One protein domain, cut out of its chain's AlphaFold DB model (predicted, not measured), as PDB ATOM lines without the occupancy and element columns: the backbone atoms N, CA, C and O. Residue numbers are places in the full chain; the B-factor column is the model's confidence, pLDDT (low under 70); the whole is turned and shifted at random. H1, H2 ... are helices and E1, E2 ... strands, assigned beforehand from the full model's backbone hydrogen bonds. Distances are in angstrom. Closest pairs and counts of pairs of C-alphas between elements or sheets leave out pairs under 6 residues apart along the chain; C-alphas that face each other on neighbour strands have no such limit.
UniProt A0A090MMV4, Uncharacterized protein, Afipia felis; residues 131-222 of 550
ATOM      1  N   GLY A 131     -30.271  17.538  42.060       87.50
ATOM      2  CA  GLY A 131     -31.132  16.365  42.230       87.50
ATOM      3  C   GLY A 131     -30.606  15.071  41.597       87.50
ATOM      4  O   GLY A 131     -31.228  14.025  41.774       87.50
ATOM      5  N   MET A 132     -29.493  15.115  40.859       91.94
ATOM      6  CA  MET A 132     -28.852  13.921  40.309       91.94
ATOM      7  C   MET A 132     -28.237  13.112  41.450       91.94
ATOM      8  O   MET A 132     -27.855  13.676  42.472       91.94
ATOM      9  N   ASN A 133     -28.116  11.799  41.293       92.62
ATOM     10  CA  ASN A 133     -27.312  10.966  42.179       92.62
ATOM     11  C   ASN A 133     -25.893  11.553  42.275       92.62
ATOM     12  O   ASN A 133     -25.256  11.788  41.251       92.62
ATOM     13  N   LEU A 134     -25.406  11.790  43.495       87.06
ATOM     14  CA  LEU A 134     -24.145  12.492  43.741       87.06
ATOM     15  C   LEU A 134     -22.965  11.802  43.050       87.06
ATOM     16  O   LEU A 134     -22.167  12.459  42.394       87.06
ATOM     17  N   LYS A 135     -22.906  10.463  43.102       88.75
ATOM     18  CA  LYS A 135     -21.852   9.707  42.412       88.75
ATOM     19  C   LYS A 135     -21.947   9.876  40.898       88.75
ATOM     20  O   LYS A 135     -20.925  10.033  40.244       88.75
ATOM     21  N   LEU A 136     -23.155   9.825  40.336       93.31
ATOM     22  CA  LEU A 136     -23.351  10.011  38.897       93.31
ATOM     23  C   LEU A 136     -22.932  11.420  38.462       93.31
ATOM     24  O   LEU A 136     -22.266  11.554  37.438       93.31
ATOM     25  N   ALA A 137     -23.282  12.441  39.246       91.31
ATOM     26  CA  ALA A 137     -22.898  13.822  38.986       91.31
ATOM     27  C   ALA A 137     -21.374  13.994  38.999       91.31
ATOM     28  O   ALA A 137     -20.828  14.517  38.029       91.31
ATOM     29  N   ASP A 138     -20.697  13.468  40.023       87.38
ATOM     30  CA  ASP A 138     -19.236  13.516  40.141       87.38
ATOM     31  C   ASP A 138     -18.556  12.825  38.947       87.38
ATOM     32  O   ASP A 138     -17.701  13.407  38.284       87.38
ATOM     33  N   ARG A 139     -18.983  11.601  38.599       92.25
ATOM     34  CA  ARG A 139     -18.411  10.854  37.463       92.25
ATOM     35  C   ARG A 139     -18.661  11.526  36.118       92.25
ATOM     36  O   ARG A 139     -17.789  11.517  35.251       92.25
ATOM     37  N   THR A 140     -19.845  12.104  35.943       93.69
ATOM     38  CA  THR A 140     -20.206  12.850  34.731       93.69
ATOM     39  C   THR A 140     -19.361  14.114  34.602       93.69
ATOM     40  O   THR A 140     -18.895  14.430  33.509       93.69
ATOM     41  N   GLN A 141     -19.113  14.811  35.711       91.81
ATOM     42  CA  GLN A 141     -18.251  15.987  35.748       91.81
ATOM     43  C   GLN A 141     -16.791  15.641  35.433       91.81
ATOM     44  O   GLN A 141     -16.210  16.299  34.570       91.81
ATOM     45  N   ASP A 142     -16.232  14.604  36.067       88.88
ATOM     46  CA  ASP A 142     -14.872  14.117  35.791       88.88
ATOM     47  C   ASP A 142     -14.705  13.810  34.291       88.88
ATOM     48  O   ASP A 142     -13.760  14.268  33.648       88.88
ATOM     49  N   PHE A 143     -15.673  13.095  33.703       94.38
ATOM     50  CA  PHE A 143     -15.656  12.772  32.278       94.38
ATOM     51  C   PHE A 143     -15.672  14.029  31.402       94.38
ATOM     52  O   PHE A 143     -14.855  14.145  30.489       94.38
ATOM     53  N   ILE A 144     -16.577  14.977  31.670       93.94
ATOM     54  CA  ILE A 144     -16.708  16.205  30.871       93.94
ATOM     55  C   ILE A 144     -15.444  17.066  30.963       93.94
ATOM     56  O   ILE A 144     -15.010  17.639  29.963       93.94
ATOM     57  N   GLN A 145     -14.843  17.152  32.149       90.50
ATOM     58  CA  GLN A 145     -13.641  17.944  32.385       90.50
ATOM     59  C   GLN A 145     -12.435  17.411  31.602       90.50
ATOM     60  O   GLN A 145     -11.680  18.198  31.028       90.50
ATOM     61  N   ASP A 146     -12.277  16.090  31.546       91.00
ATOM     62  CA  ASP A 146     -11.158  15.443  30.859       91.00
ATOM     63  C   ASP A 146     -11.358  15.330  29.339       91.00
ATOM     64  O   ASP A 146     -10.397  15.120  28.594       91.00
ATOM     65  N   ASN A 147     -12.596  15.478  28.855       93.38
ATOM     66  CA  ASN A 147     -12.968  15.274  27.455       93.38
ATOM     67  C   ASN A 147     -13.499  16.574  26.828       93.38
ATOM     68  O   ASN A 147     -14.718  16.750  26.690       93.38
ATOM     69  N   PRO A 148     -12.604  17.494  26.407       89.31
ATOM     70  CA  PRO A 148     -13.007  18.759  25.807       89.31
ATOM     71  C   PRO A 148     -13.866  18.528  24.557       89.31
ATOM     72  O   PRO A 148     -13.588  17.648  23.742       89.31
ATOM     73  N   GLY A 149     -14.921  19.332  24.411       91.31
ATOM     74  CA  GLY A 149     -15.938  19.164  23.365       91.31
ATOM     75  C   GLY A 149     -17.173  18.376  23.812       91.31
ATOM     76  O   GLY A 149     -18.146  18.320  23.061       91.31
ATOM     77  N   THR A 150     -17.172  17.831  25.033       95.50
ATOM     78  CA  THR A 150     -18.357  17.226  25.654       95.50
ATOM     79  C   THR A 150     -19.050  18.189  26.622       95.50
ATOM     80  O   THR A 150     -18.449  19.149  27.106       95.50
ATOM     81  N   SER A 151     -20.347  17.988  26.872       94.19
ATOM     82  CA  SER A 151     -21.110  18.791  27.840       94.19
ATOM     83  C   SER A 151     -22.331  18.046  28.373       94.19
ATOM     84  O   SER A 151     -22.893  17.194  27.683       94.19
ATOM     85  N   LEU A 152     -22.767  18.387  29.588       94.44
ATOM     86  CA  LEU A 152     -24.015  17.878  30.150       94.44
ATOM     87  C   LEU A 152     -25.193  18.518  29.407       94.44
ATOM     88  O   LEU A 152     -25.432  19.718  29.525       94.44
ATOM     89  N   SER A 153     -25.924  17.713  28.641       92.62
ATOM     90  CA  SER A 153     -27.079  18.161  27.857       92.62
ATOM     91  C   SER A 153     -28.410  17.979  28.589       92.62
ATOM     92  O   SER A 153     -29.319  18.786  28.411       92.62
ATOM     93  N   SER A 154     -28.517  16.969  29.457       92.38
ATOM     94  CA  SER A 154     -29.671  16.771  30.340       92.38
ATOM     95  C   SER A 154     -29.262  15.995  31.590       92.38
ATOM     96  O   SER A 154     -28.624  14.954  31.492       92.38
ATOM     97  N   GLY A 155     -29.666  16.472  32.767       90.94
ATOM     98  CA  GLY A 155     -29.525  15.752  34.035       90.94
ATOM     99  C   GLY A 155     -30.877  15.255  34.535       90.94
ATOM    100  O   GLY A 155     -31.545  14.483  33.848       90.94
ATOM    101  N   VAL A 156     -31.306  15.723  35.709       92.75
ATOM    102  CA  VAL A 156     -32.628  15.387  36.268       92.75
ATOM    103  C   VAL A 156     -33.748  15.985  35.428       92.75
ATOM    104  O   VAL A 156     -33.683  17.143  35.014       92.75
ATOM    105  N   ARG A 157     -34.813  15.209  35.227       90.81
ATOM    106  CA  ARG A 157     -36.007  15.626  34.492       90.81
ATOM    107  C   ARG A 157     -37.253  15.384  35.330       90.81
ATOM    108  O   ARG A 157     -37.423  14.305  35.872       90.81
ATOM    109  N   THR A 158     -38.157  16.352  35.432       89.62
ATOM    110  CA  THR A 158     -39.428  16.124  36.139       89.62
ATOM    111  C   THR A 158     -40.339  15.173  35.349       89.62
ATOM    112  O   THR A 158     -40.235  15.112  34.118       89.62
ATOM    113  N   PRO A 159     -41.307  14.497  35.997       86.69
ATOM    114  CA  PRO A 159     -42.286  13.672  35.285       86.69
ATOM    115  C   PRO A 159     -43.044  14.427  34.184       86.69
ATOM    116  O   PRO A 159     -43.347  13.870  33.131       86.69
ATOM    117  N   GLN A 160     -43.307  15.725  34.376       87.19
ATOM    118  CA  GLN A 160     -43.963  16.575  33.379       87.19
ATOM    119  C   GLN A 160     -43.058  16.842  32.171       87.19
ATOM    120  O   GLN A 160     -43.517  16.783  31.031       87.19
ATOM    121  N   GLN A 161     -41.770  17.104  32.405       91.00
ATOM    122  CA  GLN A 161     -40.787  17.256  31.332       91.00
ATOM    123  C   GLN A 161     -40.593  15.936  30.570       91.00
ATOM    124  O   GLN A 161     -40.520  15.948  29.342       91.00
ATOM    125  N   GLN A 162     -40.582  14.793  31.267       96.44
ATOM    126  CA  GLN A 162     -40.535  13.477  30.627       96.44
ATOM    127  C   GLN A 162     -41.801  13.211  29.799       96.44
ATOM    128  O   GLN A 162     -41.700  12.712  28.682       96.44
ATOM    129  N   ALA A 163     -42.985  13.596  30.288       90.00
ATOM    130  CA  ALA A 163     -44.241  13.490  29.541       90.00
ATOM    131  C   ALA A 163     -44.242  14.332  28.266       90.00
ATOM    132  O   ALA A 163     -44.645  13.838  27.210       90.00
ATOM    133  N   ALA A 164     -43.733  15.564  28.335       92.12
ATOM    134  CA  ALA A 164     -43.576  16.416  27.162       92.12
ATOM    135  C   ALA A 164     -42.608  15.799  26.135       92.12
ATOM    136  O   ALA A 164     -42.920  15.749  24.943       92.12
ATOM    137  N   LEU A 165     -41.471  15.260  26.590       91.75
ATOM    138  CA  LEU A 165     -40.503  14.601  25.713       91.75
ATOM    139  C   LEU A 165     -41.078  13.325  25.083       91.75
ATOM    140  O   LEU A 165     -40.923  13.104  23.885       91.75
ATOM    141  N   TYR A 166     -41.789  12.509  25.865       94.31
ATOM    142  CA  TYR A 166     -42.412  11.276  25.391       94.31
ATOM    143  C   TYR A 166     -43.531  11.541  24.377       94.31
ATOM    144  O   TYR A 166     -43.670  10.807  23.394       94.31
ATOM    145  N   ALA A 167     -44.309  12.609  24.565       93.44
ATOM    146  CA  ALA A 167     -45.295  13.055  23.584       93.44
ATOM    147  C   ALA A 167     -44.631  13.452  22.252       93.44
ATOM    148  O   ALA A 167     -45.168  13.150  21.188       93.44
ATOM    149  N   ASN A 168     -43.433  14.043  22.308       93.56
ATOM    150  CA  ASN A 168     -42.657  14.458  21.138       93.56
ATOM    151  C   ASN A 168     -41.648  13.403  20.634       93.56
ATOM    152  O   ASN A 168     -40.795  13.705  19.801       93.56
ATOM    153  N   ARG A 169     -41.721  12.151  21.111       94.81
ATOM    154  CA  ARG A 169     -40.713  11.115  20.812       94.81
ATOM    155  C   ARG A 169     -40.539  10.810  19.322       94.81
ATOM    156  O   ARG A 169     -39.466  10.394  18.920       94.81
ATOM    157  N   ALA A 170     -41.564  11.043  18.498       92.56
ATOM    158  CA  ALA A 170     -41.489  10.843  17.048       92.56
ATOM    159  C   ALA A 170     -40.489  11.789  16.353       92.56
ATOM    160  O   ALA A 170     -40.015  11.477  15.266       92.56
ATOM    161  N   ASN A 171     -40.165  12.921  16.985       93.19
ATOM    162  CA  ASN A 171     -39.184  13.890  16.501       93.19
ATOM    163  C   ASN A 171     -37.838  13.778  17.237       93.19
ATOM    164  O   ASN A 171     -36.941  14.584  16.991       93.19
ATOM    165  N   ASN A 172     -37.698  12.823  18.161       87.81
ATOM    166  CA  ASN A 172     -36.456  12.582  18.881       87.81
ATOM    167  C   ASN A 172     -35.685  11.446  18.183       87.81
ATOM    168  O   ASN A 172     -36.243  10.359  18.032       87.81
ATOM    169  N   PRO A 173     -34.431  11.664  17.745       88.69
ATOM    170  CA  PRO A 173     -33.614  10.593  17.174       88.69
ATOM    171  C   PRO A 173     -33.260   9.493  18.191       88.69
ATOM    172  O   PRO A 173     -32.928   8.384  17.777       88.69
ATOM    173  N   ASN A 174     -33.354   9.783  19.492       90.69
ATOM    174  CA  ASN A 174     -33.030   8.865  20.580       90.69
ATOM    175  C   ASN A 174     -34.301   8.263  21.210       90.69
ATOM    176  O   ASN A 174     -35.364   8.901  21.209       90.69
ATOM    177  N   PRO A 175     -34.223   7.043  21.774       91.00
ATOM    178  CA  PRO A 175     -35.350   6.422  22.458       91.00
ATOM    179  C   PRO A 175     -35.803   7.259  23.660       91.00
ATOM    180  O   PRO A 175     -35.004   7.782  24.425       91.00
ATOM    181  N   VAL A 176     -37.121   7.363  23.857       93.50
ATOM    182  CA  VAL A 176     -37.704   8.101  24.986       93.50
ATOM    183  C   VAL A 176     -38.566   7.162  25.819       93.50
ATOM    184  O   VAL A 176     -39.547   6.604  25.321       93.50
ATOM    185  N   ALA A 177     -38.228   7.011  27.099       91.44
ATOM    186  CA  ALA A 177     -39.005   6.212  28.043       91.44
ATOM    187  C   ALA A 177     -40.360   6.873  28.391       91.44
ATOM    188  O   ALA A 177     -40.442   8.105  28.443       91.44
ATOM    189  N   PRO A 178     -41.432   6.103  28.655       91.12
ATOM    190  CA  PRO A 178     -42.669   6.644  29.216       91.12
ATOM    191  C   PRO A 178     -42.444   7.383  30.554       91.12
ATOM    192  O   PRO A 178     -41.534   7.018  31.304       91.12
ATOM    193  N   PRO A 179     -43.280   8.379  30.904       91.00
ATOM    194  CA  PRO A 179     -43.225   9.035  32.216       91.00
ATOM    195  C   PRO A 179     -43.388   8.039  33.367       91.00
ATOM    196  O   PRO A 179     -44.171   7.093  33.261       91.00
ATOM    197  N   GLY A 180     -42.663   8.253  34.462       86.06
ATOM    198  CA  GLY A 180     -42.590   7.352  35.611       86.06
ATOM    199  C   GLY A 180     -41.640   6.165  35.426       86.06
ATOM    200  O   GLY A 180     -41.496   5.363  36.345       86.06
ATOM    201  N   THR A 181     -40.994   6.035  34.263       90.19
ATOM    202  CA  THR A 181     -40.034   4.951  33.974       90.19
ATOM    203  C   THR A 181     -38.657   5.458  33.553       90.19
ATOM    204  O   THR A 181     -37.748   4.652  33.358       90.19
ATOM    205  N   SER A 182     -38.473   6.776  33.414       92.94
ATOM    206  CA  SER A 182     -37.183   7.345  33.036       92.94
ATOM    207  C   SER A 182     -36.248   7.461  34.237       92.94
ATOM    208  O   SER A 182     -36.613   7.989  35.287       92.94
ATOM    209  N   LEU A 183     -34.993   7.052  34.066       92.31
ATOM    210  CA  LEU A 183     -33.971   7.224  35.099       92.31
ATOM    211  C   LEU A 183     -33.581   8.695  35.315       92.31
ATOM    212  O   LEU A 183     -33.159   9.044  36.417       92.31
ATOM    213  N   HIS A 184     -33.839   9.578  34.344       94.31
ATOM    214  CA  HIS A 184     -33.722  11.027  34.541       94.31
ATOM    215  C   HIS A 184     -34.714  11.553  35.588       94.31
ATOM    216  O   HIS A 184     -34.406  12.527  36.269       94.31
ATOM    217  N   GLU A 185     -35.871  10.902  35.773       89.31
ATOM    218  CA  GLU A 185     -36.857  11.280  36.802       89.31
ATOM    219  C   GLU A 185     -36.387  10.976  38.225       89.31
ATOM    220  O   GLU A 185     -36.871  11.578  39.180       89.31
ATOM    221  N   THR A 186     -35.418  10.071  38.364       90.12
ATOM    222  CA  THR A 186     -34.845   9.673  39.658       90.12
ATOM    223  C   THR A 186     -33.420  10.183  39.858       90.12
ATOM    224  O   THR A 186     -32.792   9.868  40.864       90.12
ATOM    225  N   GLY A 187     -32.893  10.953  38.899       91.69
ATOM    226  CA  GLY A 187     -31.513  11.434  38.919       91.69
ATOM    227  C   GLY A 187     -30.457  10.341  38.740       91.69
ATOM    228  O   GLY A 187     -29.300  10.570  39.074       91.69
ATOM    229  N   ASN A 188     -30.826   9.168  38.219       93.44
ATOM    230  CA  ASN A 188     -29.918   8.036  38.010       93.44
ATOM    231  C   ASN A 188     -29.436   7.901  36.552       93.44
ATOM    232  O   ASN A 188     -28.820   6.894  36.211       93.44
ATOM    233  N   ALA A 189     -29.692   8.904  35.706       94.88
ATOM    234  CA  ALA A 189     -29.160   9.001  34.348       94.88
ATOM    235  C   ALA A 189     -28.784  10.446  33.989       94.88
ATOM    236  O   ALA A 189     -29.320  11.401  34.564       94.88
ATOM    237  N   ALA A 190     -27.870  10.586  33.033       96.25
ATOM    238  CA  ALA A 190     -27.450  11.854  32.454       96.25
ATOM    239  C   ALA A 190     -27.248  11.709  30.938       96.25
ATOM    240  O   ALA A 190     -26.857  10.651  30.464       96.25
ATOM    241  N   ASP A 191     -27.478  12.783  30.187       96.00
ATOM    242  CA  ASP A 191     -27.221  12.852  28.747       96.00
ATOM    243  C   ASP A 191     -25.991  13.728  28.495       96.00
ATOM    244  O   ASP A 191     -26.017  14.935  28.768       96.00
ATOM    245  N   ILE A 192     -24.930  13.161  27.921       96.06
ATOM    246  CA  ILE A 192     -23.701  13.883  27.566       96.06
ATOM    247  C   ILE A 192     -23.663  14.122  26.050       96.06
ATOM    248  O   ILE A 192     -23.606  13.192  25.246       96.06
ATOM    249  N   ALA A 193     -23.666  15.388  25.637       94.69
ATOM    250  CA  ALA A 193     -23.534  15.769  24.235       94.69
ATOM    251  C   ALA A 193     -22.063  15.829  23.799       94.69
ATOM    252  O   ALA A 193     -21.172  16.066  24.612       94.69
ATOM    253  N   GLY A 194     -21.818  15.664  22.495       93.75
ATOM    254  CA  GLY A 194     -20.504  15.881  21.874       93.75
ATOM    255  C   GLY A 194     -19.521  14.707  21.951       93.75
ATOM    256  O   GLY A 194     -18.415  14.828  21.438       93.75
ATOM    257  N   MET A 195     -19.912  13.568  22.537       95.06
ATOM    258  CA  MET A 195     -19.025  12.404  22.671       95.06
ATOM    259  C   MET A 195     -18.650  11.779  21.316       95.06
ATOM    260  O   MET A 195     -19.525  11.370  20.542       95.06
ATOM    261  N   THR A 196     -17.349  11.608  21.060       93.88
ATOM    262  CA  THR A 196     -16.844  10.787  19.944       93.88
ATOM    263  C   THR A 196     -16.977   9.283  20.250       93.88
ATOM    264  O   THR A 196     -17.165   8.900  21.409       93.88
ATOM    265  N   PRO A 197     -16.893   8.385  19.246       91.44
ATOM    266  CA  PRO A 197     -16.852   6.939  19.488       91.44
ATOM    267  C   PRO A 197     -15.745   6.507  20.462       91.44
ATOM    268  O   PRO A 197     -15.971   5.639  21.303       91.44
ATOM    269  N   GLU A 198     -14.576   7.138  20.384       89.06
ATOM    270  CA  GLU A 198     -13.426   6.863  21.249       89.06
ATOM    271  C   GLU A 198     -13.702   7.304  22.690       89.06
ATOM    272  O   GLU A 198     -13.397   6.569  23.627       89.06
ATOM    273  N   GLN A 199     -14.349   8.459  22.874       90.75
ATOM    274  CA  GLN A 199     -14.752   8.954  24.193       90.75
ATOM    275  C   GLN A 199     -15.841   8.076  24.829       90.75
ATOM    276  O   GLN A 199     -15.813   7.816  26.030       90.75
ATOM    277  N   ARG A 200     -16.765   7.526  24.031       91.94
ATOM    278  CA  ARG A 200     -17.739   6.542  24.536       91.94
ATOM    279  C   ARG A 200     -17.066   5.264  25.031       91.94
ATOM    280  O   ARG A 200     -17.473   4.712  26.050       91.94
ATOM    281  N   ALA A 201     -16.013   4.810  24.351       88.81
ATOM    282  CA  ALA A 201     -15.291   3.598  24.733       88.81
ATOM    283  C   ALA A 201     -14.577   3.713  26.095       88.81
ATOM    284  O   ALA A 201     -14.285   2.686  26.712       88.81
ATOM    285  N   ILE A 202     -14.315   4.933  26.583       91.25
ATOM    286  CA  ILE A 202     -13.657   5.170  27.878       91.25
ATOM    287  C   ILE A 202     -14.626   5.486  29.026       91.25
ATOM    288  O   ILE A 202     -14.173   5.563  30.163       91.25
ATOM    289  N   LEU A 203     -15.941   5.586  28.786       90.69
ATOM    290  CA  LEU A 203     -16.947   5.799  29.844       90.69
ATOM    291  C   LEU A 203     -16.799   4.839  31.049       90.69
ATOM    292  O   LEU A 203     -16.841   5.323  32.185       90.69
ATOM    293  N   PRO A 204     -16.510   3.528  30.867       93.06
ATOM    294  CA  PRO A 204     -16.303   2.616  31.996       93.06
ATOM    295  C   PRO A 204     -15.138   3.000  32.919       93.06
ATOM    296  O   PRO A 204     -15.170   2.683  34.108       93.06
ATOM    297  N   GLN A 205     -14.127   3.714  32.408       89.56
ATOM    298  CA  GLN A 205     -12.993   4.192  33.211       89.56
ATOM    299  C   GLN A 205     -13.439   5.234  34.247       89.56
ATOM    300  O   GLN A 205     -12.889   5.285  35.347       89.56
ATOM    301  N   TYR A 206     -14.487   5.994  33.917       90.62
ATOM    302  CA  TYR A 206     -15.137   6.975  34.788       90.62
ATOM    303  C   TYR A 206     -16.252   6.361  35.641       90.62
ATOM    304  O   TYR A 206     -16.914   7.068  36.389       90.62
ATOM    305  N   GLY A 207     -16.483   5.049  35.566       91.19
ATOM    306  CA  GLY A 207     -17.596   4.407  36.269       91.19
ATOM    307  C   GLY A 207     -18.962   4.618  35.609       91.19
ATOM    308  O   GLY A 207     -19.995   4.412  36.251       91.19
ATOM    309  N   LEU A 208     -18.973   5.044  34.344       94.25
ATOM    310  CA  LEU A 208     -20.173   5.295  33.551       94.25
ATOM    311  C   LEU A 208     -20.396   4.168  32.536       94.25
ATOM    312  O   LEU A 208     -19.451   3.553  32.039       94.25
ATOM    313  N   ALA A 209     -21.651   3.908  32.189       94.12
ATOM    314  CA  ALA A 209     -22.031   2.954  31.153       94.12
ATOM    315  C   ALA A 209     -23.116   3.525  30.240       94.12
ATOM    316  O   ALA A 209     -23.873   4.406  30.637       94.12
ATOM    317  N   GLN A 210     -23.218   2.961  29.033       92.81
ATOM    318  CA  GLN A 210     -24.303   3.228  28.084       92.81
ATOM    319  C   GLN A 210     -25.131   1.962  27.886       92.81
ATOM    320  O   GLN A 210     -24.876   1.188  26.960       92.81
ATOM    321  N   PRO A 211     -26.090   1.687  28.783       87.62
ATOM    322  CA  PRO A 211     -26.872   0.458  28.706       87.62
ATOM    323  C   PRO A 211     -27.855   0.458  27.527       87.62
ATOM    324  O   PRO A 211     -28.298  -0.605  27.092       87.62
ATOM    325  N   VAL A 212     -28.187   1.633  26.983       84.88
ATOM    326  CA  VAL A 212     -29.154   1.787  25.895       84.88
ATOM    327  C   VAL A 212     -28.416   1.896  24.556       84.88
ATOM    328  O   VAL A 212     -27.907   2.947  24.184       84.88
ATOM    329  N   ALA A 213     -28.377   0.793  23.801       76.25
ATOM    330  CA  ALA A 213     -27.565   0.658  22.582       76.25
ATOM    331  C   ALA A 213     -27.844   1.698  21.473       76.25
ATOM    332  O   ALA A 213     -26.962   1.970  20.662       76.25
ATOM    333  N   ASN A 214     -29.046   2.281  21.436       85.38
ATOM    334  CA  ASN A 214     -29.456   3.286  20.447       85.38
ATOM    335  C   ASN A 214     -29.633   4.682  21.060       85.38
ATOM    336  O   ASN A 214     -30.351   5.503  20.497       85.38
ATOM    337  N   ASP A 215     -29.005   4.946  22.204       90.94
ATOM    338  CA  ASP A 215     -29.051   6.247  22.870       90.94
ATOM    339  C   ASP A 215     -27.629   6.748  23.174       90.94
ATOM    340  O   ASP A 215     -27.142   6.648  24.300       90.94
ATOM    341  N   PRO A 216     -26.901   7.243  22.151       89.31
ATOM    342  CA  PRO A 216     -25.497   7.613  22.288       89.31
ATOM    343  C   PRO A 216     -25.155   8.688  23.330       89.31
ATOM    344  O   PRO A 216     -23.992   8.694  23.729       89.31
ATOM    345  N   PRO A 217     -26.036   9.625  23.734       93.81
ATOM    346  CA  PRO A 217     -25.723  10.552  24.823       93.81
ATOM    347  C   PRO A 217     -26.038   9.992  26.216       93.81
ATOM    348  O   PRO A 217     -25.436  10.462  27.179       93.81
ATOM    349  N   HIS A 218     -26.931   9.006  26.333       95.88
ATOM    350  CA  HIS A 218     -27.420   8.511  27.620       95.88
ATOM    351  C   HIS A 218     -26.340   7.723  28.364       95.88
ATOM    352  O   HIS A 218     -25.744   6.778  27.831       95.88
ATOM    353  N   VAL A 219     -26.092   8.115  29.610       95.81
ATOM    354  CA  VAL A 219     -25.166   7.457  30.528       95.81
ATOM    355  C   VAL A 219     -25.820   7.194  31.880       95.81
ATOM    356  O   VAL A 219     -26.614   7.981  32.398       95.81
ATOM    357  N   GLU A 220     -25.431   6.078  32.479       94.69
ATOM    358  CA  GLU A 220     -25.796   5.667  33.833       94.69
ATOM    359  C   GLU A 220     -24.533   5.277  34.603       94.69
ATOM    360  O   GLU A 220     -23.464   5.083  34.016       94.69
ATOM    361  N   LEU A 221     -24.651   5.095  35.918       90.56
ATOM    362  CA  LEU A 221     -23.617   4.389  36.671       90.56
ATOM    363  C   LEU A 221     -23.541   2.943  36.169       90.56
ATOM    364  O   LEU A 221     -24.561   2.262  36.050       90.56
ATOM    365  N   ALA A 222     -22.337   2.448  35.891       87.25
ATOM    366  CA  ALA A 222     -22.184   1.076  35.430       87.25
ATOM    367  C   ALA A 222     -22.659   0.076  36.507       87.25
ATOM    368  O   ALA A 222     -22.167   0.070  37.643       87.25
TER     369      ALA A 222
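AT A GLANCE: This is residues 131 to 222 of the 550 residues of an uncharacterized protein of Afipia felis (UniProt A0A090MMV4). A small, twisted sheet of three short strands has the longest helix, H1, slantwise over one face. H2 and the loop of residues 168 to 182 extend to one end of the longest axis, while H4 and H5 lie toward the other end. The printed part has 92 residues with five named helices and three named strands, in the order H1 E1 H2 H3 E2 H4 H5 E3; the sheet runs E1 E2 E3, antiparallel, and the class is mixed. It is compact, with a radius of gyration of the C-alphas of 12.7 A and spans of 34 by 26 by 20 A.

HOW THE PARTS SIT: Inner strand E2, residues 189 to 193, is antiparallel to edge strands E1, residues 151 to 154, and E3, residues 218 to 221. N 153 and O 191, 2.8 A, and N 219 and O 190, 2.8 A, are within hydrogen-bond range. H1, residues 134 to 146, makes two layers with the sheet, a helix on one face, at a height of 8.5 A. H5, residues 203 to 206, touches H1 at residues 139 to 143 alone; the closest C-alphas, of Arg 139 and Tyr 206, are 5.7 A apart. H4, residues 197 to 201, meets H5 only through their link. H3, residues 183 to 186, only grazes the sheet. H2, residues 159 to 167, is close to H3 but not clearly touching, closest C-alphas Pro 159 and Glu 185 at 6.1 A. Every O i to N i+4 pair is within hydrogen-bond range in H1, H2 and H4; H3 and H5 are too short for one.

IN THESE COORDINATES: H1 spans 18.5 A from C-alpha 134 at (-24.145, 12.492, 43.741), E2 13.4 A and H2 12.1 A. E3 ends at C-alpha 221, (-23.617, 4.389, 36.671).

THE WHOLE: The C-alphas farthest apart, of Asp 146 and Ala 167, are 35.0 A apart. The printed part has no cut; the links H2 to H3 and H5 to E3 are long. No printed residue is under 70 in pLDDT.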